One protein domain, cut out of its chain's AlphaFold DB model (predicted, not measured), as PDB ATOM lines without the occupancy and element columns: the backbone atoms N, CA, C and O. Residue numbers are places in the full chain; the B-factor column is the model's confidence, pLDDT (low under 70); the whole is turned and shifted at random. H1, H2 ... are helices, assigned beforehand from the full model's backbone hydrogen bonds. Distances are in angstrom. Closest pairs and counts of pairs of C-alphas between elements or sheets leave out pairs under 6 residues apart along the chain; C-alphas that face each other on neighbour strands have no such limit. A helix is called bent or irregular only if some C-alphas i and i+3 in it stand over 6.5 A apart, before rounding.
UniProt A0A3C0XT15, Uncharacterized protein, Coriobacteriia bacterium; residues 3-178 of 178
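This is residues 3 to 178 of the 178 residues of an uncharacterized protein of Coriobacteriia bacterium (UniProt A0A3C0XT15). Look first at H5, the longest helix: residues 148 to 178, most of them in H5, stick out as a free arm from a body where H1b, H2, H3 and H4 lie side by side in turn, each running against the one before. The 176 printed residues, with five named helices, H1 to H5, and no named strand, are all helix in class. The whole is extended, radius of gyration of the C-alphas 27.2 A, spanning 107 by 25 by 20 A; the arm makes much of the length.

H5, residues 137 to 176, and H1, residues 3 to 37, were each assigned as one helix by hydrogen bonds but are bent: C-alphas 146 and 149 are 6.9 A apart, C-alphas 11 and 14 6.6 A. H5b, residues 149 to 176, touches no helix; H5a, residues 137 to 146, touches H1a, residues 3 to 11, closest at C-alphas Ile 139 and Ala 9, 6.0 A. H1b, residues 14 to 37, H2, residues 42 to 72, and H3, residues 79 to 103, form an up and down bundle, neighbours in the chain running opposite ways. H1b and H2 are a hairpin, closest at C-alphas Ala 33 and Ser 48, 3.9 A, at a shallow tilt of 16 degrees. H3 also forms a hairpin with H4, residues 107 to 130, closest at C-alphas Ile 98 and Ser 110, 4.8 A. O i to N i+4 pairs are within hydrogen-bond range throughout H1a, H1b, H2, H3 and H5a, and in 18 of 20 in H4 and 23 of 24 in H5b.

Find C-alpha 149 at (5.593, 23.909, -2.317); H5b runs 40.9 A to C-alpha 176 at (39.740, 14.874, 18.374). H2 measures 45.4 A, H3 36.2 A, H1b and H4 34.7 A each.

The C-alphas farthest apart, Glu 105 and Gly 178, are 106.9 A apart. The printed part has no cut, and no link is long. The model's confidence is low, with pLDDT under 70, at 13 residues, among them residues 169 to 172 and residues 174 to 178.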
ATOM      1  N   LEU A   3      -0.681  13.824   0.089       86.00
ATOM      2  CA  LEU A   3      -1.587  12.672   0.129       86.00
ATOM      3  C   LEU A   3      -3.033  13.026  -0.263       86.00
ATOM      4  O   LEU A   3      -3.690  12.250  -0.945       86.00
ATOM      5  N   GLU A   4      -3.522  14.192   0.145       88.75
ATOM      6  CA  GLU A   4      -4.867  14.662  -0.196       88.75
ATOM      7  C   GLU A   4      -4.979  14.998  -1.687       88.75
ATOM      8  O   GLU A   4      -5.932  14.571  -2.333       88.75
ATOM      9  N   ALA A   5      -3.977  15.690  -2.245       89.00
ATOM     10  CA  ALA A   5      -3.911  15.984  -3.678       89.00
ATOM     11  C   ALA A   5      -3.867  14.691  -4.511       89.00
ATOM     12  O   ALA A   5      -4.589  14.570  -5.495       89.00
ATOM     13  N   ASN A   6      -3.105  13.686  -4.062       90.44
ATOM     14  CA  ASN A   6      -3.071  12.361  -4.688       90.44
ATOM     15  C   ASN A   6      -4.448  11.690  -4.708       90.44
ATOM     16  O   ASN A   6      -4.851  11.138  -5.729       90.44
ATOM     17  N   VAL A   7      -5.176  11.725  -3.587       94.19
ATOM     18  CA  VAL A   7      -6.509  11.112  -3.496       94.19
ATOM     19  C   VAL A   7      -7.506  11.825  -4.411       94.19
ATOM     20  O   VAL A   7      -8.240  11.144  -5.123       94.19
ATOM     21  N   LYS A   8      -7.522  13.165  -4.427       95.19
ATOM     22  CA  LYS A   8      -8.403  13.955  -5.306       95.19
ATOM     23  C   LYS A   8      -8.115  13.681  -6.782       95.19
ATOM     24  O   LYS A   8      -9.015  13.284  -7.518       95.19
ATOM     25  N   ALA A   9      -6.847  13.776  -7.188       92.75
ATOM     26  CA  ALA A   9      -6.419  13.484  -8.554       92.75
ATOM     27  C   ALA A   9      -6.817  12.062  -8.986       92.75
ATOM     28  O   ALA A   9      -7.420  11.878 -10.042       92.75
ATOM     29  N   ALA A  10      -6.563  11.054  -8.143       95.00
ATOM     30  CA  ALA A  10      -6.922   9.668  -8.437       95.00
ATOM     31  C   ALA A  10      -8.438   9.451  -8.598       95.00
ATOM     32  O   ALA A  10      -8.847   8.615  -9.403       95.00
ATOM     33  N   ARG A  11      -9.272  10.192  -7.855       97.44
ATOM     34  CA  ARG A  11     -10.738  10.128  -7.971       97.44
ATOM     35  C   ARG A  11     -11.278  10.855  -9.200       97.44
ATOM     36  O   ARG A  11     -12.278  10.411  -9.753       97.44
ATOM     37  N   ALA A  12     -10.618  11.921  -9.647       96.69
ATOM     38  CA  ALA A  12     -11.023  12.673 -10.833       96.69
ATOM     39  C   ALA A  12     -10.720  11.931 -12.152       96.69
ATOM     40  O   ALA A  12     -11.498  12.029 -13.102       96.69
ATOM     41  N   ILE A  13      -9.633  11.147 -12.211       95.69
ATOM     42  CA  ILE A  13      -9.174  10.466 -13.440       95.69
ATOM     43  C   ILE A  13     -10.265   9.620 -14.129       95.69
ATOM     44  O   ILE A  13     -10.472   9.817 -15.326       95.69
ATOM     45  N   PRO A  14     -11.000   8.719 -13.443       97.38
ATOM     46  CA  PRO A  14     -12.015   7.898 -14.104       97.38
ATOM     47  C   PRO A  14     -13.146   8.713 -14.740       97.38
ATOM     48  O   PRO A  14     -13.701   8.298 -15.756       97.38
ATOM     49  N   PHE A  15     -13.498   9.865 -14.160       98.19
ATOM     50  CA  PHE A  15     -14.493  10.765 -14.742       98.19
ATOM     51  C   PHE A  15     -13.954  11.450 -15.998       98.19
ATOM     52  O   PHE A  15     -14.645  11.474 -17.014       98.19
ATOM     53  N   ALA A  16     -12.710  11.932 -15.958       94.88
ATOM     54  CA  ALA A  16     -12.045  12.540 -17.109       94.88
ATOM     55  C   ALA A  16     -11.908  11.557 -18.287       94.88
ATOM     56  O   ALA A  16     -12.228  11.901 -19.423       94.88
ATOM     57  N   ASP A  17     -11.497  10.314 -18.016       95.19
ATOM     58  CA  ASP A  17     -11.375   9.271 -19.042       95.19
ATOM     59  C   ASP A  17     -12.723   8.952 -19.689       95.19
ATOM     60  O   ASP A  17     -12.842   8.942 -20.913       95.19
ATOM     61  N   ARG A  18     -13.762   8.748 -18.871       98.19
ATOM     62  CA  ARG A  18     -15.109   8.486 -19.385       98.19
ATOM     63  C   ARG A  18     -15.649   9.673 -20.177       98.19
ATOM     64  O   ARG A  18     -16.305   9.461 -21.189       98.19
ATOM     65  N   ALA A  19     -15.364  10.911 -19.762       98.19
ATOM     66  CA  ALA A  19     -15.769  12.094 -20.516       98.19
ATOM     67  C   ALA A  19     -15.150  12.101 -21.922       98.19
ATOM     68  O   ALA A  19     -15.826  12.442 -22.890       98.19
ATOM     69  N   LEU A  20     -13.885  11.687 -22.048       96.88
ATOM     70  CA  LEU A  20     -13.218  11.551 -23.341       96.88
ATOM     71  C   LEU A  20     -13.848  10.451 -24.208       96.88
ATOM     72  O   LEU A  20     -13.973  10.637 -25.419       96.88
ATOM     73  N   ASP A  21     -14.235   9.323 -23.618       97.75
ATOM     74  CA  ASP A  21     -14.903   8.243 -24.352       97.75
ATOM     75  C   ASP A  21     -16.271   8.689 -24.892       97.75
ATOM     76  O   ASP A  21     -16.571   8.472 -26.067       97.75
ATOM     77  N   GLU A  22     -17.066   9.384 -24.076       98.56
ATOM     78  CA  GLU A  22     -18.357   9.943 -24.496       98.56
ATOM     79  C   GLU A  22     -18.188  11.042 -25.559       98.56
ATOM     80  O   GLU A  22     -18.945  11.082 -26.530       98.56
ATOM     81  N   LEU A  23     -17.151  11.882 -25.443       97.75
ATOM     82  CA  LEU A  23     -16.792  12.861 -26.474       97.75
ATOM     83  C   LEU A  23     -16.485  12.186 -27.812       97.75
ATOM     84  O   LEU A  23     -17.045  12.578 -28.830       97.75
ATOM     85  N   LYS A  24     -15.637  11.151 -27.827       97.12
ATOM     86  CA  LYS A  24     -15.308  10.413 -29.060       97.12
ATOM     87  C   LYS A  24     -16.548   9.783 -29.689       97.12
ATOM     88  O   LYS A  24     -16.742   9.910 -30.894       97.12
ATOM     89  N   ALA A  25     -17.401   9.159 -28.878       98.31
ATOM     90  CA  ALA A  25     -18.655   8.587 -29.357       98.31
ATOM     91  C   ALA A  25     -19.585   9.659 -29.953       98.31
ATOM     92  O   ALA A  25     -20.225   9.426 -30.977       98.31
ATOM     93  N   ALA A  26     -19.644  10.849 -29.346       98.50
ATOM     94  CA  ALA A  26     -20.389  11.972 -29.901       98.50
ATOM     95  C   ALA A  26     -19.820  12.445 -31.248       98.50
ATOM     96  O   ALA A  26     -20.595  12.695 -32.166       98.50
ATOM     97  N   GLU A  27     -18.494  12.548 -31.393       96.94
ATOM     98  CA  GLU A  27     -17.857  12.942 -32.661       96.94
ATOM     99  C   GLU A  27     -18.206  11.994 -33.808       96.94
ATOM    100  O   GLU A  27     -18.519  12.445 -34.912       96.94
ATOM    101  N   GLU A  28     -18.183  10.684 -33.550       98.25
ATOM    102  CA  GLU A  28     -18.560   9.673 -34.541       98.25
ATOM    103  C   GLU A  28     -20.011   9.865 -35.003       98.25
ATOM    104  O   GLU A  28     -20.285   9.857 -36.203       98.25
ATOM    105  N   LEU A  29     -20.925  10.127 -34.065       98.69
ATOM    106  CA  LEU A  29     -22.338  10.382 -34.356       98.69
ATOM    107  C   LEU A  29     -22.561  11.709 -35.094       98.69
ATOM    108  O   LEU A  29     -23.416  11.779 -35.973       98.69
ATOM    109  N   VAL A  30     -21.795  12.760 -34.785       98.12
ATOM    110  CA  VAL A  30     -21.846  14.037 -35.522       98.12
ATOM    111  C   VAL A  30     -21.378  13.845 -36.966       98.12
ATOM    112  O   VAL A  30     -21.998  14.371 -37.894       98.12
ATOM    113  N   ALA A  31     -20.313  13.069 -37.178       98.00
ATOM    114  CA  ALA A  31     -19.835  12.739 -38.516       98.00
ATOM    115  C   ALA A  31     -20.851  11.882 -39.294       98.00
ATOM    116  O   ALA A  31     -21.093  12.143 -40.476       98.00
ATOM    117  N   GLU A  32     -21.478  10.901 -38.633       98.31
ATOM    118  CA  GLU A  32     -22.580  10.111 -39.195       98.31
ATOM    119  C   GLU A  32     -23.750  11.014 -39.601       98.31
ATOM    120  O   GLU A  32     -24.221  10.927 -40.735       98.31
ATOM    121  N   ALA A  33     -24.168  11.935 -38.727       98.19
ATOM    122  CA  ALA A  33     -25.271  12.847 -39.007       98.19
ATOM    123  C   ALA A  33     -25.013  13.689 -40.263       98.19
ATOM    124  O   ALA A  33     -25.826  13.711 -41.190       98.19
ATOM    125  N   ALA A  34     -23.828  14.298 -40.356       97.25
ATOM    126  CA  ALA A  34     -23.430  15.065 -41.530       97.25
ATOM    127  C   ALA A  34     -23.404  14.207 -42.811       97.25
ATOM    128  O   ALA A  34     -23.851  14.654 -43.872       97.25
ATOM    129  N   ALA A  35     -22.902  12.971 -42.737       98.25
ATOM    130  CA  ALA A  35     -22.865  12.058 -43.878       98.25
ATOM    131  C   ALA A  35     -24.273  11.660 -44.356       98.25
ATOM    132  O   ALA A  35     -24.523  11.614 -45.562       98.25
ATOM    133  N   GLU A  36     -25.196  11.399 -43.429       98.38
ATOM    134  CA  GLU A  36     -26.584  11.050 -43.734       98.38
ATOM    135  C   GLU A  36     -27.372  12.236 -44.307       98.38
ATOM    136  O   GLU A  36     -28.067  12.076 -45.317       98.38
ATOM    137  N   PHE A  37     -27.212  13.439 -43.746       96.56
ATOM    138  CA  PHE A  37     -27.845  14.657 -44.263       96.56
ATOM    139  C   PHE A  37     -27.425  14.956 -45.711       96.56
ATOM    140  O   PHE A  37     -28.261  15.257 -46.570       96.56
ATOM    141  N   ASN A  38     -26.136  14.783 -46.018       96.06
ATOM    142  CA  ASN A  38     -25.566  15.022 -47.348       96.06
ATOM    143  C   ASN A  38     -26.047  14.037 -48.427       96.06
ATOM    144  O   ASN A  38     -25.763  14.229 -49.609       96.06
ATOM    145  N   LYS A  39     -26.813  13.000 -48.067       96.94
ATOM    146  CA  LYS A  39     -27.515  12.167 -49.054       96.94
ATOM    147  C   LYS A  39     -28.698  12.897 -49.691       96.94
ATOM    148  O   LYS A  39     -29.185  12.437 -50.718       96.94
ATOM    149  N   HIS A  40     -29.177  13.990 -49.086       93.31
ATOM    150  CA  HIS A  40     -30.321  14.779 -49.556       93.31
ATOM    151  C   HIS A  40     -31.580  13.934 -49.814       93.31
ATOM    152  O   HIS A  40     -32.329  14.160 -50.764       93.31
ATOM    153  N   THR A  41     -31.809  12.938 -48.957       97.25
ATOM    154  CA  THR A  41     -33.009  12.094 -48.984       97.25
ATOM    155  C   THR A  41     -33.744  12.205 -47.661       97.25
ATOM    156  O   THR A  41     -33.117  12.368 -46.621       97.25
ATOM    157  N   GLU A  42     -35.063  12.029 -47.674       97.31
ATOM    158  CA  GLU A  42     -35.873  12.036 -46.449       97.31
ATOM    159  C   GLU A  42     -35.402  10.984 -45.434       97.31
ATOM    160  O   GLU A  42     -35.319  11.258 -44.239       97.31
ATOM    161  N   ALA A  43     -35.027   9.790 -45.908       98.12
ATOM    162  CA  ALA A  43     -34.457   8.747 -45.061       98.12
ATOM    163  C   ALA A  43     -33.114   9.172 -44.443       98.12
ATOM    164  O   ALA A  43     -32.908   8.961 -43.250       98.12
ATOM    165  N   GLY A  44     -32.236   9.804 -45.231       98.31
ATOM    166  CA  GLY A  44     -30.959  10.338 -44.753       98.31
ATOM    167  C   GLY A  44     -31.142  11.454 -43.727       98.31
ATOM    168  O   GLY A  44     -30.526  11.421 -42.673       98.31
ATOM    169  N   VAL A  45     -32.062  12.393 -43.950       97.94
ATOM    170  CA  VAL A  45     -32.318  13.479 -42.987       97.94
ATOM    171  C   VAL A  45     -32.923  12.949 -41.681       97.94
ATOM    172  O   VAL A  45     -32.555  13.400 -40.599       97.94
ATOM    173  N   ARG A  46     -33.782  11.921 -41.737       98.38
ATOM    174  CA  ARG A  46     -34.246  11.231 -40.517       98.38
ATOM    175  C   ARG A  46     -33.113  10.518 -39.778       98.38
ATOM    176  O   ARG A  46     -33.083  10.554 -38.549       98.38
ATOM    177  N   ALA A  47     -32.204   9.869 -40.506       98.50
ATOM    178  CA  ALA A  47     -31.038   9.218 -39.916       98.50
ATOM    179  C   ALA A  47     -30.083  10.245 -39.285       98.50
ATOM    180  O   ALA A  47     -29.660  10.045 -38.149       98.50
ATOM    181  N   SER A  48     -29.849  11.377 -39.960       98.56
ATOM    182  CA  SER A  48     -29.106  12.525 -39.429       98.56
ATOM    183  C   SER A  48     -29.693  13.010 -38.111       98.56
ATOM    184  O   SER A  48     -28.998  13.046 -37.098       98.56
ATOM    185  N   SER A  49     -31.004  13.255 -38.081       98.25
ATOM    186  CA  SER A  49     -31.685  13.733 -36.880       98.25
ATOM    187  C   SER A  49     -31.544  12.750 -35.712       98.25
ATOM    188  O   SER A  49     -31.249  13.149 -34.584       98.25
ATOM    189  N   ALA A  50     -31.682  11.445 -35.980       98.50
ATOM    190  CA  ALA A  50     -31.514  10.403 -34.971       98.50
ATOM    191  C   ALA A  50     -30.069  10.306 -34.446       98.50
ATOM    192  O   ALA A  50     -29.871  10.114 -33.244       98.50
ATOM    193  N   ALA A  51     -29.066  10.439 -35.319       98.62
ATOM    194  CA  ALA A  51     -27.660  10.471 -34.926       98.62
ATOM    195  C   ALA A  51     -27.346  11.722 -34.089       98.62
ATOM    196  O   ALA A  51     -26.739  11.604 -33.026       98.62
ATOM    197  N   SER A  52     -27.862  12.890 -34.482       98.56
ATOM    198  CA  SER A  52     -27.714  14.145 -33.738       98.56
ATOM    199  C   SER A  52     -28.346  14.097 -32.343       98.56
ATOM    200  O   SER A  52     -27.761  14.612 -31.394       98.56
ATOM    201  N   VAL A  53     -29.496  13.433 -32.164       98.75
ATOM    202  CA  VAL A  53     -30.079  13.214 -30.823       98.75
ATOM    203  C   VAL A  53     -29.154  12.365 -29.948       98.75
ATOM    204  O   VAL A  53     -28.882  12.733 -28.808       98.75
ATOM    205  N   LYS A  54     -28.610  11.267 -30.480       98.75
ATOM    206  CA  LYS A  54     -27.653  10.445 -29.726       98.75
ATOM    207  C   LYS A  54     -26.369  11.219 -29.419       98.75
ATOM    208  O   LYS A  54     -25.838  11.091 -28.324       98.75
ATOM    209  N   ALA A  55     -25.871  12.027 -30.355       98.81
ATOM    210  CA  ALA A  55     -24.692  12.859 -30.131       98.81
ATOM    211  C   ALA A  55     -24.921  13.844 -28.977       98.81
ATOM    212  O   ALA A  55     -24.068  13.981 -28.105       98.81
ATOM    213  N   GLU A  56     -26.093  14.480 -28.922       98.81
ATOM    214  CA  GLU A  56     -26.486  15.362 -27.820       98.81
ATOM    215  C   GLU A  56     -26.517  14.633 -26.468       98.81
ATOM    216  O   GLU A  56     -26.027  15.170 -25.474       98.81
ATOM    217  N   GLU A  57     -27.048  13.409 -26.408       98.75
ATOM    218  CA  GLU A  57     -27.039  12.589 -25.186       98.75
ATOM    219  C   GLU A  57     -25.606  12.329 -24.697       98.75
ATOM    220  O   GLU A  57     -25.297  12.546 -23.524       98.75
ATOM    221  N   ARG A  58     -24.712  11.936 -25.613       98.69
ATOM    222  CA  ARG A  58     -23.293  11.666 -25.330       98.69
ATOM    223  C   ARG A  58     -22.550  12.914 -24.854       98.69
ATOM    224  O   ARG A  58     -21.819  12.864 -23.868       98.69
ATOM    225  N   LEU A  59     -22.780  14.056 -25.500       98.81
ATOM    226  CA  LEU A  59     -22.186  15.336 -25.106       98.81
ATOM    227  C   LEU A  59     -22.662  15.790 -23.721       98.81
ATOM    228  O   LEU A  59     -21.863  16.293 -22.932       98.81
ATOM    229  N   ASN A  60     -23.940  15.589 -23.394       98.81
ATOM    230  CA  ASN A  60     -24.462  15.909 -22.067       98.81
ATOM    231  C   ASN A  60     -23.867  15.006 -20.974       98.81
ATOM    232  O   ASN A  60     -23.528  15.504 -19.899       98.81
ATOM    233  N   GLU A  61     -23.682  13.712 -21.247       98.75
ATOM    234  CA  GLU A  61     -22.977  12.807 -20.329       98.75
ATOM    235  C   GLU A  61     -21.516  13.245 -20.154       98.75
ATOM    236  O   GLU A  61     -21.056  13.401 -19.022       98.75
ATOM    237  N   ALA A  62     -20.803  13.556 -21.245       98.69
ATOM    238  CA  ALA A  62     -19.440  14.080 -21.174       98.69
ATOM    239  C   ALA A  62     -19.357  15.345 -20.303       98.69
ATOM    240  O   ALA A  62     -18.488  15.451 -19.437       98.69
ATOM    241  N   ARG A  63     -20.304  16.277 -20.459       98.62
ATOM    242  CA  ARG A  63     -20.406  17.494 -19.639       98.62
ATOM    243  C   ARG A  63     -20.609  17.185 -18.153       98.62
ATOM    244  O   ARG A  63     -19.987  17.813 -17.292       98.62
ATOM    245  N   SER A  64     -21.471  16.218 -17.836       98.69
ATOM    246  CA  SER A  64     -21.718  15.779 -16.459       98.69
ATOM    247  C   SER A  64     -20.484  15.117 -15.836       98.69
ATOM    248  O   SER A  64     -20.144  15.377 -14.677       98.69
ATOM    249  N   LEU A  65     -19.757  14.321 -16.619       98.69
ATOM    250  CA  LEU A  65     -18.516  13.678 -16.199       98.69
ATOM    251  C   LEU A  65     -17.401  14.700 -15.957       98.69
ATOM    252  O   LEU A  65     -16.743  14.623 -14.922       98.69
ATOM    253  N   LEU A  66     -17.240  15.707 -16.823       98.25
ATOM    254  CA  LEU A  66     -16.313  16.822 -16.581       98.25
ATOM    255  C   LEU A  66     -16.667  17.579 -15.296       98.25
ATOM    256  O   LEU A  66     -15.793  17.846 -14.479       98.25
ATOM    257  N   THR A  67     -17.958  17.836 -15.059       98.38
ATOM    258  CA  THR A  67     -18.431  18.450 -13.807       98.38
ATOM    259  C   THR A  67     -18.070  17.597 -12.587       98.38
ATOM    260  O   THR A  67     -17.666  18.127 -11.554       98.38
ATOM    261  N   SER A  68     -18.182  16.271 -12.702       98.38
ATOM    262  CA  SER A  68     -17.813  15.334 -11.634       98.38
ATOM    263  C   SER A  68     -16.298  15.301 -11.402       98.38
ATOM    264  O   SER A  68     -15.860  15.292 -10.253       98.38
ATOM    265  N   ALA A  69     -15.491  15.364 -12.467       96.69
ATOM    266  CA  ALA A  69     -14.037  15.477 -12.367       96.69
ATOM    267  C   ALA A  69     -13.626  16.772 -11.645       96.69
ATOM    268  O   ALA A  69     -12.825  16.717 -10.712       96.69
ATOM    269  N   THR A  70     -14.232  17.912 -12.000       97.00
ATOM    270  CA  THR A  70     -14.033  19.189 -11.295       97.00
ATOM    271  C   THR A  70     -14.499  19.117  -9.839       97.00
ATOM    272  O   THR A  70     -13.862  19.691  -8.966       97.00
ATOM    273  N   ALA A  71     -15.587  18.409  -9.532       97.81
ATOM    274  CA  ALA A  71     -16.049  18.271  -8.151       97.81
ATOM    275  C   ALA A  71     -15.074  17.457  -7.278       97.81
ATOM    276  O   ALA A  71     -14.856  17.806  -6.118       97.81
ATOM    277  N   GLU A  72     -14.474  16.397  -7.830       97.62
ATOM    278  CA  GLU A  72     -13.456  15.596  -7.134       97.62
ATOM    279  C   GLU A  72     -12.123  16.335  -6.994       97.62
ATOM    280  O   GLU A  72     -11.449  16.200  -5.967       97.62
ATOM    281  N   PHE A  73     -11.745  17.127  -8.002       96.50
ATOM    282  CA  PHE A  73     -10.518  17.913  -7.977       96.50
ATOM    283  C   PHE A  73     -10.735  19.351  -8.497       96.50
ATOM    284  O   PHE A  73     -10.438  19.633  -9.657       96.50
ATOM    285  N   PRO A  74     -11.243  20.269  -7.646       96.50
ATOM    286  CA  PRO A  74     -11.625  21.632  -8.044       96.50
ATOM    287  C   PRO A  74     -10.497  22.495  -8.603       96.50
ATOM    288  O   PRO A  74     -10.755  23.469  -9.303       96.50
ATOM    289  N   GLU A  75      -9.254  22.162  -8.270       94.56
ATOM    290  CA  GLU A  75      -8.068  22.849  -8.760       94.56
ATOM    291  C   GLU A  75      -7.736  22.495 -10.225       94.56
ATOM    292  O   GLU A  75      -6.993  23.235 -10.866       94.56
ATOM    293  N   ALA A  76      -8.296  21.405 -10.768       93.12
ATOM    294  CA  ALA A  76      -8.139  21.022 -12.169       93.12
ATOM    295  C   ALA A  76      -9.049  21.861 -13.085       93.12
ATOM    296  O   ALA A  76     -10.280  21.774 -13.022       93.12
ATOM    297  N   ASP A  77      -8.442  22.651 -13.975       96.75
ATOM    298  CA  ASP A  77      -9.176  23.536 -14.883       96.75
ATOM    299  C   ASP A  77      -9.691  22.807 -16.136       96.75
ATOM    300  O   ASP A  77      -9.002  22.645 -17.144       96.75
ATOM    301  N   TYR A  78     -10.959  22.403 -16.083       96.56
ATOM    302  CA  TYR A  78     -11.684  21.809 -17.208       96.56
ATOM    303  C   TYR A  78     -12.446  22.825 -18.077       96.56
ATOM    304  O   TYR A  78     -13.276  22.423 -18.901       96.56
ATOM    305  N   SER A  79     -12.202  24.132 -17.931       97.62
ATOM    306  CA  SER A  79     -12.945  25.176 -18.656       97.62
ATOM    307  C   SER A  79     -12.834  25.047 -20.177       97.62
ATOM    308  O   SER A  79     -13.846  25.158 -20.871       97.62
ATOM    309  N   ALA A  80     -11.648  24.729 -20.704       96.69
ATOM    310  CA  ALA A  80     -11.433  24.533 -22.138       96.69
ATOM    311  C   ALA A  80     -12.262  23.359 -22.695       96.69
ATOM    312  O   ALA A  80     -12.961  23.510 -23.699       96.69
ATOM    313  N   PHE A  81     -12.245  22.209 -22.011       97.06
ATOM    314  CA  PHE A  81     -13.042  21.039 -22.394       97.06
ATOM    315  C   PHE A  81     -14.545  21.302 -22.264       97.06
ATOM    316  O   PHE A  81     -15.310  20.946 -23.156       97.06
ATOM    317  N   THR A  82     -14.972  21.973 -21.193       98.19
ATOM    318  CA  THR A  82     -16.387  22.319 -20.981       98.19
ATOM    319  C   THR A  82     -16.889  23.264 -22.069       98.19
ATOM    320  O   THR A  82     -17.935  23.017 -22.662       98.19
ATOM    321  N   GLY A  83     -16.112  24.300 -22.402       98.44
ATOM    322  CA  GLY A  83     -16.446  25.220 -23.487       98.44
ATOM    323  C   GLY A  83     -16.528  24.518 -24.844       98.44
ATOM    324  O   GLY A  83     -17.412  24.829 -25.642       98.44
ATOM    325  N   TYR A  84     -15.647  23.549 -25.103       98.50
ATOM    326  CA  TYR A  84     -15.707  22.733 -26.316       98.50
ATOM    327  C   TYR A  84     -16.987  21.887 -26.391       98.50
ATOM    328  O   TYR A  84     -17.657  21.882 -27.424       98.50
ATOM    329  N   VAL A  85     -17.359  21.215 -25.297       98.62
ATOM    330  CA  VAL A  85     -18.596  20.419 -25.218       98.62
ATOM    331  C   VAL A  85     -19.828  21.297 -25.438       98.62
ATOM    332  O   VAL A  85     -20.696  20.945 -26.237       98.62
ATOM    333  N   ASP A  86     -19.887  22.461 -24.788       98.62
ATOM    334  CA  ASP A  86     -20.993  23.411 -24.947       98.62
ATOM    335  C   ASP A  86     -21.103  23.891 -26.407       98.62
ATOM    336  O   ASP A  86     -22.194  23.940 -26.977       98.62
ATOM    337  N   ALA A  87     -19.967  24.147 -27.064       98.44
ATOM    338  CA  ALA A  87     -19.943  24.518 -28.473       98.44
ATOM    339  C   ALA A  87     -20.429  23.401 -29.408       98.44
ATOM    340  O   ALA A  87     -21.152  23.665 -30.373       98.44
ATOM    341  N   LYS A  88     -20.084  22.148 -29.105       98.44
ATOM    342  CA  LYS A  88     -20.592  20.977 -29.825       98.44
ATOM    343  C   LYS A  88     -22.091  20.772 -29.630       98.44
ATOM    344  O   LYS A  88     -22.775  20.459 -30.601       98.44
ATOM    345  N   LEU A  89     -22.619  20.998 -28.427       98.69
ATOM    346  CA  LEU A  89     -24.061  20.938 -28.163       98.69
ATOM    347  C   LEU A  89     -24.827  21.967 -29.005       98.69
ATOM    348  O   LEU A  89     -25.853  21.644 -29.604       98.69
ATOM    349  N   GLU A  90     -24.307  23.190 -29.124       98.25
ATOM    350  CA  GLU A  90     -24.891  24.208 -30.002       98.25
ATOM    351  C   GLU A  90     -24.839  23.808 -31.483       98.25
ATOM    352  O   GLU A  90     -25.821  23.996 -32.206       98.25
ATOM    353  N   LEU A  91     -23.725  23.222 -31.936       98.19
ATOM    354  CA  LEU A  91     -23.576  22.723 -33.304       98.19
ATOM    355  C   LEU A  91     -24.591  21.612 -33.618       98.19
ATOM    356  O   LEU A  91     -25.266  21.654 -34.649       98.19
ATOM    357  N   VAL A  92     -24.756  20.653 -32.704       98.50
ATOM    358  CA  VAL A  92     -25.748  19.572 -32.812       98.50
ATOM    359  C   VAL A  92     -27.174  20.127 -32.802       98.50
ATOM    360  O   VAL A  92     -28.011  19.701 -33.599       98.50
ATOM    361  N   SER A  93     -27.458  21.128 -31.968       98.31
ATOM    362  CA  SER A  93     -28.754  21.816 -31.964       98.31
ATOM    363  C   SER A  93     -29.055  22.486 -33.314       98.31
ATOM    364  O   SER A  93     -30.180  22.397 -33.816       98.31
ATOM    365  N   LEU A  94     -28.055  23.113 -33.947       98.06
ATOM    366  CA  LEU A  94     -28.188  23.664 -35.300       98.06
ATOM    367  C   LEU A  94     -28.460  22.565 -36.335       98.06
ATOM    368  O   LEU A  94     -29.385  22.728 -37.130       98.06
ATOM    369  N   SER A  95     -27.727  21.445 -36.294       98.00
ATOM    370  CA  SER A  95     -27.971  20.284 -37.170       98.00
ATOM    371  C   SER A  95     -29.409  19.771 -37.041       98.00
ATOM    372  O   SER A  95     -30.117  19.685 -38.040       98.00
ATOM    373  N   LYS A  96     -29.906  19.549 -35.817       98.25
ATOM    374  CA  LYS A  96     -31.293  19.104 -35.586       98.25
ATOM    375  C   LYS A  96     -32.322  20.082 -36.153       98.25
ATOM    376  O   LYS A  96     -33.341  19.667 -36.702       98.25
ATOM    377  N   LYS A  97     -32.076  21.386 -36.008       98.19
ATOM    378  CA  LYS A  97     -32.955  22.431 -36.547       98.19
ATOM    379  C   LYS A  97     -32.956  22.433 -38.076       98.19
ATOM    380  O   LYS A  97     -34.017  22.604 -38.670       98.19
ATOM    381  N   ILE A  98     -31.791  22.257 -38.697       98.12
ATOM    382  CA  ILE A  98     -31.643  22.113 -40.150       98.12
ATOM    383  C   ILE A  98     -32.441  20.900 -40.636       98.12
ATOM    384  O   ILE A  98     -33.288  21.052 -41.515       98.12
ATOM    385  N   ASP A  99     -32.254  19.740 -40.004       98.25
ATOM    386  CA  ASP A  99     -32.962  18.505 -40.352       98.25
ATOM    387  C   ASP A  99     -34.482  18.679 -40.260       98.25
ATOM    388  O   ASP A  99     -35.210  18.301 -41.177       98.25
ATOM    389  N   GLN A 100     -34.970  19.312 -39.189       98.19
ATOM    390  CA  GLN A 100     -36.399  19.573 -39.014       98.19
ATOM    391  C   GLN A 100     -36.953  20.502 -40.101       98.19
ATOM    392  O   GLN A 100     -37.996  20.210 -40.676       98.19
ATOM    393  N   LEU A 101     -36.262  21.605 -40.409       98.06
ATOM    394  CA  LEU A 101     -36.683  22.521 -41.474       98.06
ATOM    395  C   LEU A 101     -36.715  21.820 -42.833       98.06
ATOM    396  O   LEU A 101     -37.616  22.073 -43.629       98.06
ATOM    397  N   TRP A 102     -35.753  20.936 -43.092       97.38
ATOM    398  CA  TRP A 102     -35.723  20.147 -44.314       97.38
ATOM    399  C   TRP A 102     -36.920  19.188 -44.394       97.38
ATOM    400  O   TRP A 102     -37.592  19.142 -45.423       97.38
ATOM    401  N   LEU A 103     -37.231  18.472 -43.305       97.38
ATOM    402  CA  LEU A 103     -38.372  17.547 -43.222       97.38
ATOM    403  C   LEU A 103     -39.734  18.253 -43.285       97.38
ATOM    404  O   LEU A 103     -40.695  17.664 -43.773       97.38
ATOM    405  N   ASP A 104     -39.807  19.508 -42.844       98.06
ATOM    406  CA  ASP A 104     -40.992  20.369 -42.960       98.06
ATOM    407  C   ASP A 104     -41.127  21.015 -44.357       98.06
ATOM    408  O   ASP A 104     -41.920  21.941 -44.536       98.06
ATOM    409  N   GLU A 105     -40.324  20.584 -45.338       97.00
ATOM    410  CA  GLU A 105     -40.249  21.128 -46.704       97.00
ATOM    411  C   GLU A 105     -39.830  22.615 -46.772       97.00
ATOM    412  O   GLU A 105     -39.941  23.273 -47.810       97.00
ATOM    413  N   LYS A 106     -39.260  23.166 -45.692       97.38
ATOM    414  CA  LYS A 106     -38.768  24.554 -45.597       97.38
ATOM    415  C   LYS A 106     -37.305  24.665 -46.024       97.38
ATOM    416  O   LYS A 106     -36.446  25.150 -45.282       97.38
ATOM    417  N   ILE A 107     -37.014  24.238 -47.250       93.50
ATOM    418  CA  ILE A 107     -35.641  24.104 -47.765       93.50
ATOM    419  C   ILE A 107     -34.864  25.432 -47.739       93.50
ATOM    420  O   ILE A 107     -33.694  25.457 -47.359       93.50
ATOM    421  N   GLU A 108     -35.499  26.559 -48.075       94.62
ATOM    422  CA  GLU A 108     -34.833  27.870 -48.017       94.62
ATOM    423  C   GLU A 108     -34.448  28.282 -46.589       94.62
ATOM    424  O   GLU A 108     -33.386  28.866 -46.374       94.62
ATOM    425  N   GLU A 109     -35.294  27.986 -45.599       95.25
ATOM    426  CA  GLU A 109     -34.999  28.272 -44.192       95.25
ATOM    427  C   GLU A 109     -33.901  27.348 -43.661       95.25
ATOM    428  O   GLU A 109     -32.997  27.822 -42.972       95.25
ATOM    429  N   SER A 110     -33.945  26.064 -44.032       93.62
ATOM    430  CA  SER A 110     -32.884  25.086 -43.758       93.62
ATOM    431  C   SER A 110     -31.534  25.595 -44.271       93.62
ATOM    432  O   SER A 110     -30.568  25.682 -43.514       93.62
ATOM    433  N   ASN A 111     -31.479  26.038 -45.531       91.00
ATOM    434  CA  ASN A 111     -30.246  26.539 -46.137       91.00
ATOM    435  C   ASN A 111     -29.704  27.791 -45.434       91.00
ATOM    436  O   ASN A 111     -28.497  27.913 -45.257       91.00
ATOM    437  N   LYS A 112     -30.572  28.692 -44.952       93.69
ATOM    438  CA  LYS A 112     -30.142  29.857 -44.155       93.69
ATOM    439  C   LYS A 112     -29.499  29.469 -42.822       93.69
ATOM    440  O   LYS A 112     -28.723  30.248 -42.278       93.69
ATOM    441  N   GLN A 113     -29.836  28.307 -42.258       95.12
ATOM    442  CA  GLN A 113     -29.202  27.823 -41.028       95.12
ATOM    443  C   GLN A 113     -27.830  27.180 -41.286       95.12
ATOM    444  O   GLN A 113     -27.011  27.163 -40.368       95.12
ATOM    445  N   LEU A 114     -27.540  26.711 -42.510       93.00
ATOM    446  CA  LEU A 114     -26.242  26.109 -42.843       93.00
ATOM    447  C   LEU A 114     -25.079  27.089 -42.659       93.00
ATOM    448  O   LEU A 114     -24.021  26.682 -42.194       93.00
ATOM    449  N   ASP A 115     -25.270  28.381 -42.934       92.00
ATOM    450  CA  ASP A 115     -24.230  29.391 -42.690       92.00
ATOM    451  C   ASP A 115     -23.872  29.492 -41.200       92.00
ATOM    452  O   ASP A 115     -22.696  29.557 -40.833       92.00
ATOM    453  N   ALA A 116     -24.884  29.460 -40.325       94.62
ATOM    454  CA  ALA A 116     -24.680  29.461 -38.880       94.62
ATOM    455  C   ALA A 116     -23.999  28.167 -38.411       94.62
ATOM    456  O   ALA A 116     -23.074  28.227 -37.602       94.62
ATOM    457  N   TYR A 117     -24.416  27.019 -38.956       97.00
ATOM    458  CA  TYR A 117     -23.790  25.725 -38.692       97.00
ATOM    459  C   TYR A 117     -22.313  25.719 -39.102       97.00
ATOM    460  O   TYR A 117     -21.456  25.453 -38.269       97.00
ATOM    461  N   ASN A 118     -21.993  26.098 -40.341       95.94
ATOM    462  CA  ASN A 118     -20.626  26.094 -40.874       95.94
ATOM    463  C   ASN A 118     -19.697  27.043 -40.107       95.94
ATOM    464  O   ASN A 118     -18.532  26.724 -39.849       95.94
ATOM    465  N   LYS A 119     -20.211  28.216 -39.717       96.38
ATOM    466  CA  LYS A 119     -19.476  29.134 -38.846       96.38
ATOM    467  C   LYS A 119     -19.175  28.475 -37.500       96.38
ATOM    468  O   LYS A 119     -18.027  28.510 -37.057       96.38
ATOM    469  N   ARG A 120     -20.181  27.865 -36.867       97.19
ATOM    470  CA  ARG A 120     -20.012  27.214 -35.565       97.19
ATOM    471  C   ARG A 120     -19.072  26.015 -35.646       97.19
ATOM    472  O   ARG A 120     -18.237  25.853 -34.766       97.19
ATOM    473  N   ASP A 121     -19.142  25.237 -36.719       97.75
ATOM    474  CA  ASP A 121     -18.245  24.108 -36.973       97.75
ATOM    475  C   ASP A 121     -16.785  24.571 -37.074       97.75
ATOM    476  O   ASP A 121     -15.900  24.017 -36.425       97.75
ATOM    477  N   THR A 122     -16.537  25.676 -37.781       97.81
ATOM    478  CA  THR A 122     -15.197  26.278 -37.873       97.81
ATOM    479  C   THR A 122     -14.655  26.688 -36.499       97.81
ATOM    480  O   THR A 122     -13.487  26.437 -36.190       97.81
ATOM    481  N   GLU A 123     -15.489  27.310 -35.660       96.94
ATOM    482  CA  GLU A 123     -15.124  27.682 -34.288       96.94
ATOM    483  C   GLU A 123     -14.827  26.442 -33.437       96.94
ATOM    484  O   GLU A 123     -13.795  26.382 -32.772       96.94
ATOM    485  N   VAL A 124     -15.684  25.427 -33.511       97.50
ATOM    486  CA  VAL A 124     -15.530  24.151 -32.808       97.50
ATOM    487  C   VAL A 124     -14.231  23.443 -33.210       97.50
ATOM    488  O   VAL A 124     -13.496  22.971 -32.345       97.50
ATOM    489  N   VAL A 125     -13.888  23.426 -34.500       97.38
ATOM    490  CA  VAL A 125     -12.615  22.875 -34.996       97.38
ATOM    491  C   VAL A 125     -11.417  23.654 -34.449       97.38
ATOM    492  O   VAL A 125     -10.388  23.059 -34.124       97.38
ATOM    493  N   ALA A 126     -11.516  24.980 -34.339       97.12
ATOM    494  CA  ALA A 126     -10.466  25.791 -33.729       97.12
ATOM    495  C   ALA A 126     -10.321  25.497 -32.228       97.12
ATOM    496  O   ALA A 126      -9.197  25.362 -31.746       97.12
ATOM    497  N   MET A 127     -11.436  25.330 -31.511       97.50
ATOM    498  CA  MET A 127     -11.439  24.947 -30.097       97.50
ATOM    499  C   MET A 127     -10.802  23.572 -29.890       97.50
ATOM    500  O   MET A 127      -9.933  23.450 -29.036       97.50
ATOM    501  N   ALA A 128     -11.137  22.575 -30.718       94.38
ATOM    502  CA  ALA A 128     -10.536  21.240 -30.652       94.38
ATOM    503  C   ALA A 128      -9.002  21.280 -30.763       94.38
ATOM    504  O   ALA A 128      -8.308  20.577 -30.036       94.38
ATOM    505  N   LYS A 129      -8.460  22.133 -31.642       93.44
ATOM    506  CA  LYS A 129      -7.004  22.313 -31.809       93.44
ATOM    507  C   LYS A 129      -6.332  23.002 -30.621       93.44
ATOM    508  O   LYS A 129      -5.122  22.877 -30.469       93.44
ATOM    509  N   ALA A 130      -7.094  23.769 -29.846       93.88
ATOM    510  CA  ALA A 130      -6.612  24.495 -28.679       93.88
ATOM    511  C   ALA A 130      -6.798  23.714 -27.367       93.88
ATOM    512  O   ALA A 130      -6.364  24.192 -26.321       93.88
ATOM    513  N   LEU A 131      -7.450  22.545 -27.405       91.38
ATOM    514  CA  LEU A 131      -7.608  21.700 -26.227       91.38
ATOM    515  C   LEU A 131      -6.246  21.201 -25.718       91.38
ATOM    516  O   LEU A 131      -5.328  20.994 -26.520       91.38
ATOM    517  N   PRO A 132      -6.123  20.951 -24.402       91.50
ATOM    518  CA  PRO A 132      -4.992  20.215 -23.852       91.50
ATOM    519  C   PRO A 132      -4.782  18.876 -24.570       91.50
ATOM    520  O   PRO A 132      -5.737  18.253 -25.045       91.50
ATOM    521  N   GLY A 133      -3.528  18.423 -24.644       84.19
ATOM    522  CA  GLY A 133      -3.159  17.210 -25.383       84.19
ATOM    523  C   GLY A 133      -3.775  15.937 -24.798       84.19
ATOM    524  O   GLY A 133      -3.968  14.951 -25.511       84.19
ATOM    525  N   SER A 134      -4.119  15.970 -23.512       93.44
ATOM    526  CA  SER A 134      -4.828  14.921 -22.795       93.44
ATOM    527  C   SER A 134      -5.934  15.499 -21.915       93.44
ATOM    528  O   SER A 134      -5.775  16.532 -21.268       93.44
ATOM    529  N   VAL A 135      -7.038  14.757 -21.778       91.69
ATOM    530  CA  VAL A 135      -8.114  15.068 -20.813       91.69
ATOM    531  C   VAL A 135      -7.639  15.004 -19.352       91.69
ATOM    532  O   VAL A 135      -8.326  15.457 -18.437       91.69
ATOM    533  N   ARG A 136      -6.454  14.431 -19.113       94.56
ATOM    534  CA  ARG A 136      -5.820  14.356 -17.792       94.56
ATOM    535  C   ARG A 136      -4.838  15.495 -17.518       94.56
ATOM    536  O   ARG A 136      -4.435  15.627 -16.366       94.56
ATOM    537  N   ASP A 137      -4.470  16.304 -18.514       93.12
ATOM    538  CA  ASP A 137      -3.520  17.411 -18.321       93.12
ATOM    539  C   ASP A 137      -3.997  18.401 -17.240       93.12
ATOM    540  O   ASP A 137      -3.211  18.678 -16.340       93.12
ATOM    541  N   PRO A 138      -5.287  18.808 -17.171       94.94
ATOM    542  CA  PRO A 138      -5.760  19.669 -16.081       94.94
ATOM    543  C   PRO A 138      -5.534  19.096 -14.675       94.94
ATOM    544  O   PRO A 138      -5.258  19.835 -13.732       94.94
ATOM    545  N   ILE A 139      -5.642  17.771 -14.520       91.38
ATOM    546  CA  ILE A 139      -5.373  17.081 -13.250       91.38
ATOM    547  C   ILE A 139      -3.872  17.089 -12.955       91.38
ATOM    548  O   ILE A 139      -3.480  17.308 -11.810       91.38
ATOM    549  N   ALA A 140      -3.041  16.821 -13.964       90.31
ATOM    550  CA  ALA A 140      -1.591  16.806 -13.817       90.31
ATOM    551  C   ALA A 140      -1.060  18.193 -13.430       90.31
ATOM    552  O   ALA A 140      -0.351  18.302 -12.430       90.31
ATOM    553  N   ASP A 141      -1.489  19.236 -14.141       91.50
ATOM    554  CA  ASP A 141      -1.089  20.625 -13.910       91.50
ATOM    555  C   ASP A 141      -1.494  21.096 -12.503       91.50
ATOM    556  O   ASP A 141      -0.687  21.655 -11.753       91.50
ATOM    557  N   ALA A 142      -2.734  20.808 -12.090       92.81
ATOM    558  CA  ALA A 142      -3.217  21.142 -10.753       92.81
ATOM    559  C   ALA A 142      -2.462  20.384  -9.653       92.81
ATOM    560  O   ALA A 142      -2.106  20.952  -8.617       92.81
ATOM    561  N   TYR A 143      -2.196  19.094  -9.866       89.81
ATOM    562  CA  TYR A 143      -1.436  18.284  -8.921       89.81
ATOM    563  C   TYR A 143       0.002  18.797  -8.765       89.81
ATOM    564  O   TYR A 143       0.494  18.916  -7.638       89.81
ATOM    565  N   GLU A 144       0.670  19.129  -9.870       89.44
ATOM    566  CA  GLU A 144       2.019  19.695  -9.854       89.44
ATOM    567  C   GLU A 144       2.040  21.015  -9.075       89.44
ATOM    568  O   GLU A 144       2.795  21.136  -8.108       89.44
ATOM    569  N   SER A 145       1.121  21.936  -9.383       88.88
ATOM    570  CA  SER A 145       1.017  23.232  -8.703       88.88
ATOM    571  C   SER A 145       0.813  23.108  -7.184       88.88
ATOM    572  O   SER A 145       1.461  23.803  -6.401       88.88
ATOM    573  N   ILE A 146      -0.040  22.183  -6.727       88.12
ATOM    574  CA  ILE A 146      -0.320  21.995  -5.290       88.12
ATOM    575  C   ILE A 146       0.850  21.334  -4.555       88.12
ATOM    576  O   ILE A 146       1.046  21.544  -3.352       88.12
ATOM    577  N   THR A 147       1.601  20.473  -5.240       86.50
ATOM    578  CA  THR A 147       2.674  19.698  -4.609       86.50
ATOM    579  C   THR A 147       4.034  20.376  -4.679       86.50
ATOM    580  O   THR A 147       4.894  20.039  -3.861       86.50
ATOM    581  N   GLU A 148       4.207  21.376  -5.546       85.19
ATOM    582  CA  GLU A 148       5.452  22.125  -5.725       85.19
ATOM    583  C   GLU A 148       6.003  22.665  -4.396       85.19
ATOM    584  O   GLU A 148       7.152  22.393  -4.035       85.19
ATOM    585  N   GLU A 149       5.168  23.336  -3.598       72.69
ATOM    586  CA  GLU A 149       5.593  23.909  -2.317       72.69
ATOM    587  C   GLU A 149       6.001  22.823  -1.305       72.69
ATOM    588  O   GLU A 149       6.984  22.953  -0.572       72.69
ATOM    589  N   ALA A 150       5.268  21.708  -1.258       69.94
ATOM    590  CA  ALA A 150       5.572  20.609  -0.346       69.94
ATOM    591  C   ALA A 150       6.871  19.880  -0.739       69.94
ATOM    592  O   ALA A 150       7.646  19.482   0.137       69.94
ATOM    593  N   VAL A 151       7.134  19.754  -2.041       74.12
ATOM    594  CA  VAL A 151       8.387  19.227  -2.588       74.12
ATOM    595  C   VAL A 151       9.550  20.168  -2.264       74.12
ATOM    596  O   VAL A 151      10.574  19.709  -1.749       74.12
ATOM    597  N   GLN A 152       9.387  21.480  -2.461       78.25
ATOM    598  CA  GLN A 152      10.394  22.483  -2.096       78.25
ATOM    599  C   GLN A 152      10.719  22.440  -0.597       78.25
ATOM    600  O   GLN A 152      11.883  22.287  -0.224       78.25
ATOM    601  N   ARG A 153       9.704  22.456   0.277       72.19
ATOM    602  CA  ARG A 153       9.888  22.372   1.738       72.19
ATOM    603  C   ARG A 153      10.614  21.095   2.167       72.19
ATOM    604  O   ARG A 153      11.437  21.137   3.085       72.19
ATOM    605  N   TYR A 154      10.342  19.962   1.516       70.44
ATOM    606  CA  TYR A 154      11.074  18.715   1.759       70.44
ATOM    607  C   TYR A 154      12.558  18.846   1.384       70.44
ATOM    608  O   TYR A 154      13.427  18.473   2.178       70.44
ATOM    609  N   PHE A 155      12.870  19.411   0.213       73.44
ATOM    610  CA  PHE A 155      14.255  19.621  -0.210       73.44
ATOM    611  C   PHE A 155      15.005  20.615   0.686       73.44
ATOM    612  O   PHE A 155      16.152  20.351   1.050       73.44
ATOM    613  N   GLU A 156      14.362  21.697   1.124       81.06
ATOM    614  CA  GLU A 156      14.931  22.637   2.098       81.06
ATOM    615  C   GLU A 156      15.200  21.974   3.452       81.06
ATOM    616  O   GLU A 156      16.272  22.148   4.035       81.06
ATOM    617  N   ALA A 157      14.253  21.183   3.968       73.50
ATOM    618  CA  ALA A 157      14.439  20.434   5.208       73.50
ATOM    619  C   ALA A 157      15.598  19.434   5.093       73.50
ATOM    620  O   ALA A 157      16.433  19.356   5.995       73.50
ATOM    621  N   ARG A 158      15.703  18.729   3.960       68.69
ATOM    622  CA  ARG A 158      16.814  17.815   3.671       68.69
ATOM    623  C   ARG A 158      18.154  18.547   3.573       68.69
ATOM    624  O   ARG A 158      19.148  18.045   4.088       68.69
ATOM    625  N   SER A 159      18.183  19.721   2.946       74.88
ATOM    626  CA  SER A 159      19.379  20.566   2.853       74.88
ATOM    627  C   SER A 159      19.835  21.050   4.234       74.88
ATOM    628  O   SER A 159      20.995  20.872   4.601       74.88
ATOM    629  N   ARG A 160      18.903  21.544   5.065       81.56
ATOM    630  CA  ARG A 160      19.187  21.924   6.460       81.56
ATOM    631  C   ARG A 160      19.689  20.749   7.297       81.56
ATOM    632  O   ARG A 160      20.603  20.935   8.091       81.56
ATOM    633  N   ALA A 161      19.114  19.557   7.121       73.88
ATOM    634  CA  ALA A 161      19.554  18.354   7.822       73.88
ATOM    635  C   ALA A 161      20.976  17.933   7.414       73.88
ATOM    636  O   ALA A 161      21.771  17.608   8.290       73.88
ATOM    637  N   ARG A 162      21.323  18.001   6.118       68.19
ATOM    638  CA  ARG A 162      22.702  17.778   5.641       68.19
ATOM    639  C   ARG A 162      23.678  18.774   6.258       68.19
ATOM    640  O   ARG A 162      24.587  18.358   6.956       68.19
ATOM    641  N   GLY A 163      23.407  20.075   6.137       73.06
ATOM    642  CA  GLY A 163      24.280  21.107   6.710       73.06
ATOM    643  C   GLY A 163      24.337  21.121   8.248       73.06
ATOM    644  O   GLY A 163      25.201  21.772   8.833       73.06
ATOM    645  N   ALA A 164      23.410  20.454   8.939       74.31
ATOM    646  CA  ALA A 164      23.526  20.186  10.373       74.31
ATOM    647  C   ALA A 164      24.404  18.956  10.655       74.31
ATOM    648  O   ALA A 164      25.162  18.983  11.617       74.31
ATOM    649  N   GLY A 165      24.319  17.914   9.823       63.78
ATOM    650  CA  GLY A 165      25.189  16.737   9.889       63.78
ATOM    651  C   GLY A 165      26.658  17.087   9.663       63.78
ATOM    652  O   GLY A 165      27.477  16.772  10.519       63.78
ATOM    653  N   ASP A 166      26.954  17.831   8.596       74.06
ATOM    654  CA  ASP A 166      28.322  18.231   8.235       74.06
ATOM    655  C   ASP A 166      28.986  19.050   9.365       74.06
ATOM    656  O   ASP A 166      30.127  18.805   9.742       74.06
ATOM    657  N   ARG A 167      28.233  19.961  10.005       71.56
ATOM    658  CA  ARG A 167      28.720  20.746  11.157       71.56
ATOM    659  C   ARG A 167      28.987  19.913  12.409       71.56
ATOM    660  O   ARG A 167      29.827  20.280  13.220       71.56
ATOM    661  N   VAL A 168      28.232  18.837  12.625       70.81
ATOM    662  CA  VAL A 168      28.459  17.937  13.766       70.81
ATOM    663  C   VAL A 168      29.709  17.086  13.545       70.81
ATOM    664  O   VAL A 168      30.380  16.750  14.517       70.81
ATOM    665  N   GLU A 169      30.013  16.736  12.296       66.44
ATOM    666  CA  GLU A 169      31.235  16.026  11.908       66.44
ATOM    667  C   GLU A 169      32.471  16.922  12.080       66.44
ATOM    668  O   GLU A 169      33.384  16.552  12.810       66.44
ATOM    669  N   GLU A 170      32.425  18.155  11.570       67.19
ATOM    670  CA  GLU A 170      33.504  19.145  11.708       67.19
ATOM    671  C   GLU A 170      33.861  19.430  13.182       67.19
ATOM    672  O   GLU A 170      35.019  19.340  13.579       67.19
ATOM    673  N   LEU A 171      32.856  19.650  14.040       69.19
ATOM    674  CA  LEU A 171      33.066  19.863  15.481       69.19
ATOM    675  C   LEU A 171      33.627  18.635  16.216       69.19
ATOM    676  O   LEU A 171      34.214  18.774  17.290       69.19
ATOM    677  N   ARG A 172      33.394  17.421  15.704       65.62
ATOM    678  CA  ARG A 172      33.948  16.190  16.291       65.62
ATOM    679  C   ARG A 172      35.413  16.018  15.933       65.62
ATOM    680  O   ARG A 172      36.180  15.624  16.807       65.62
ATOM    681  N   ASP A 173      35.774  16.325  14.697       70.69
ATOM    682  CA  ASP A 173      37.151  16.234  14.221       70.69
ATOM    683  C   ASP A 173      38.025  17.298  14.905       70.69
ATOM    684  O   ASP A 173      39.085  16.978  15.440       70.69
ATOM    685  N   GLU A 174      37.522  18.530  15.049       66.94
ATOM    686  CA  GLU A 174      38.188  19.598  15.815       66.94
ATOM    687  C   GLU A 174      38.423  19.234  17.292       66.94
ATOM    688  O   GLU A 174      39.416  19.651  17.888       66.94
ATOM    689  N   ALA A 175      37.524  18.454  17.899       63.81
ATOM    690  CA  ALA A 175      37.648  18.001  19.284       63.81
ATOM    691  C   ALA A 175      38.539  16.755  19.453       63.81
ATOM    692  O   ALA A 175      38.889  16.417  20.584       63.81
ATOM    693  N   ALA A 176      38.866  16.048  18.367       60.47
ATOM    694  CA  ALA A 176      39.740  14.874  18.374       60.47
ATOM    695  C   ALA A 176      41.219  15.233  18.137       60.47
ATOM    696  O   ALA A 176      42.098  14.490  18.575       60.47
ATOM    697  N   ASP A 177      41.475  16.373  17.490       55.88
ATOM    698  CA  ASP A 177      42.813  16.880  17.155       55.88
ATOM    699  C   ASP A 177      43.382  17.902  18.172       55.88
ATOM    700  O   ASP A 177      44.509  18.378  17.999       55.88
ATOM    701  N   GLY A 178      42.634  18.240  19.233       50.28
ATOM    702  CA  GLY A 178      43.042  19.145  20.326       50.28
ATOM    703  C   GLY A 178      43.307  18.436  21.651       50.28
ATOM    704  O   GLY A 178      44.306  18.799  22.315       50.28
TER     705      GLY A 178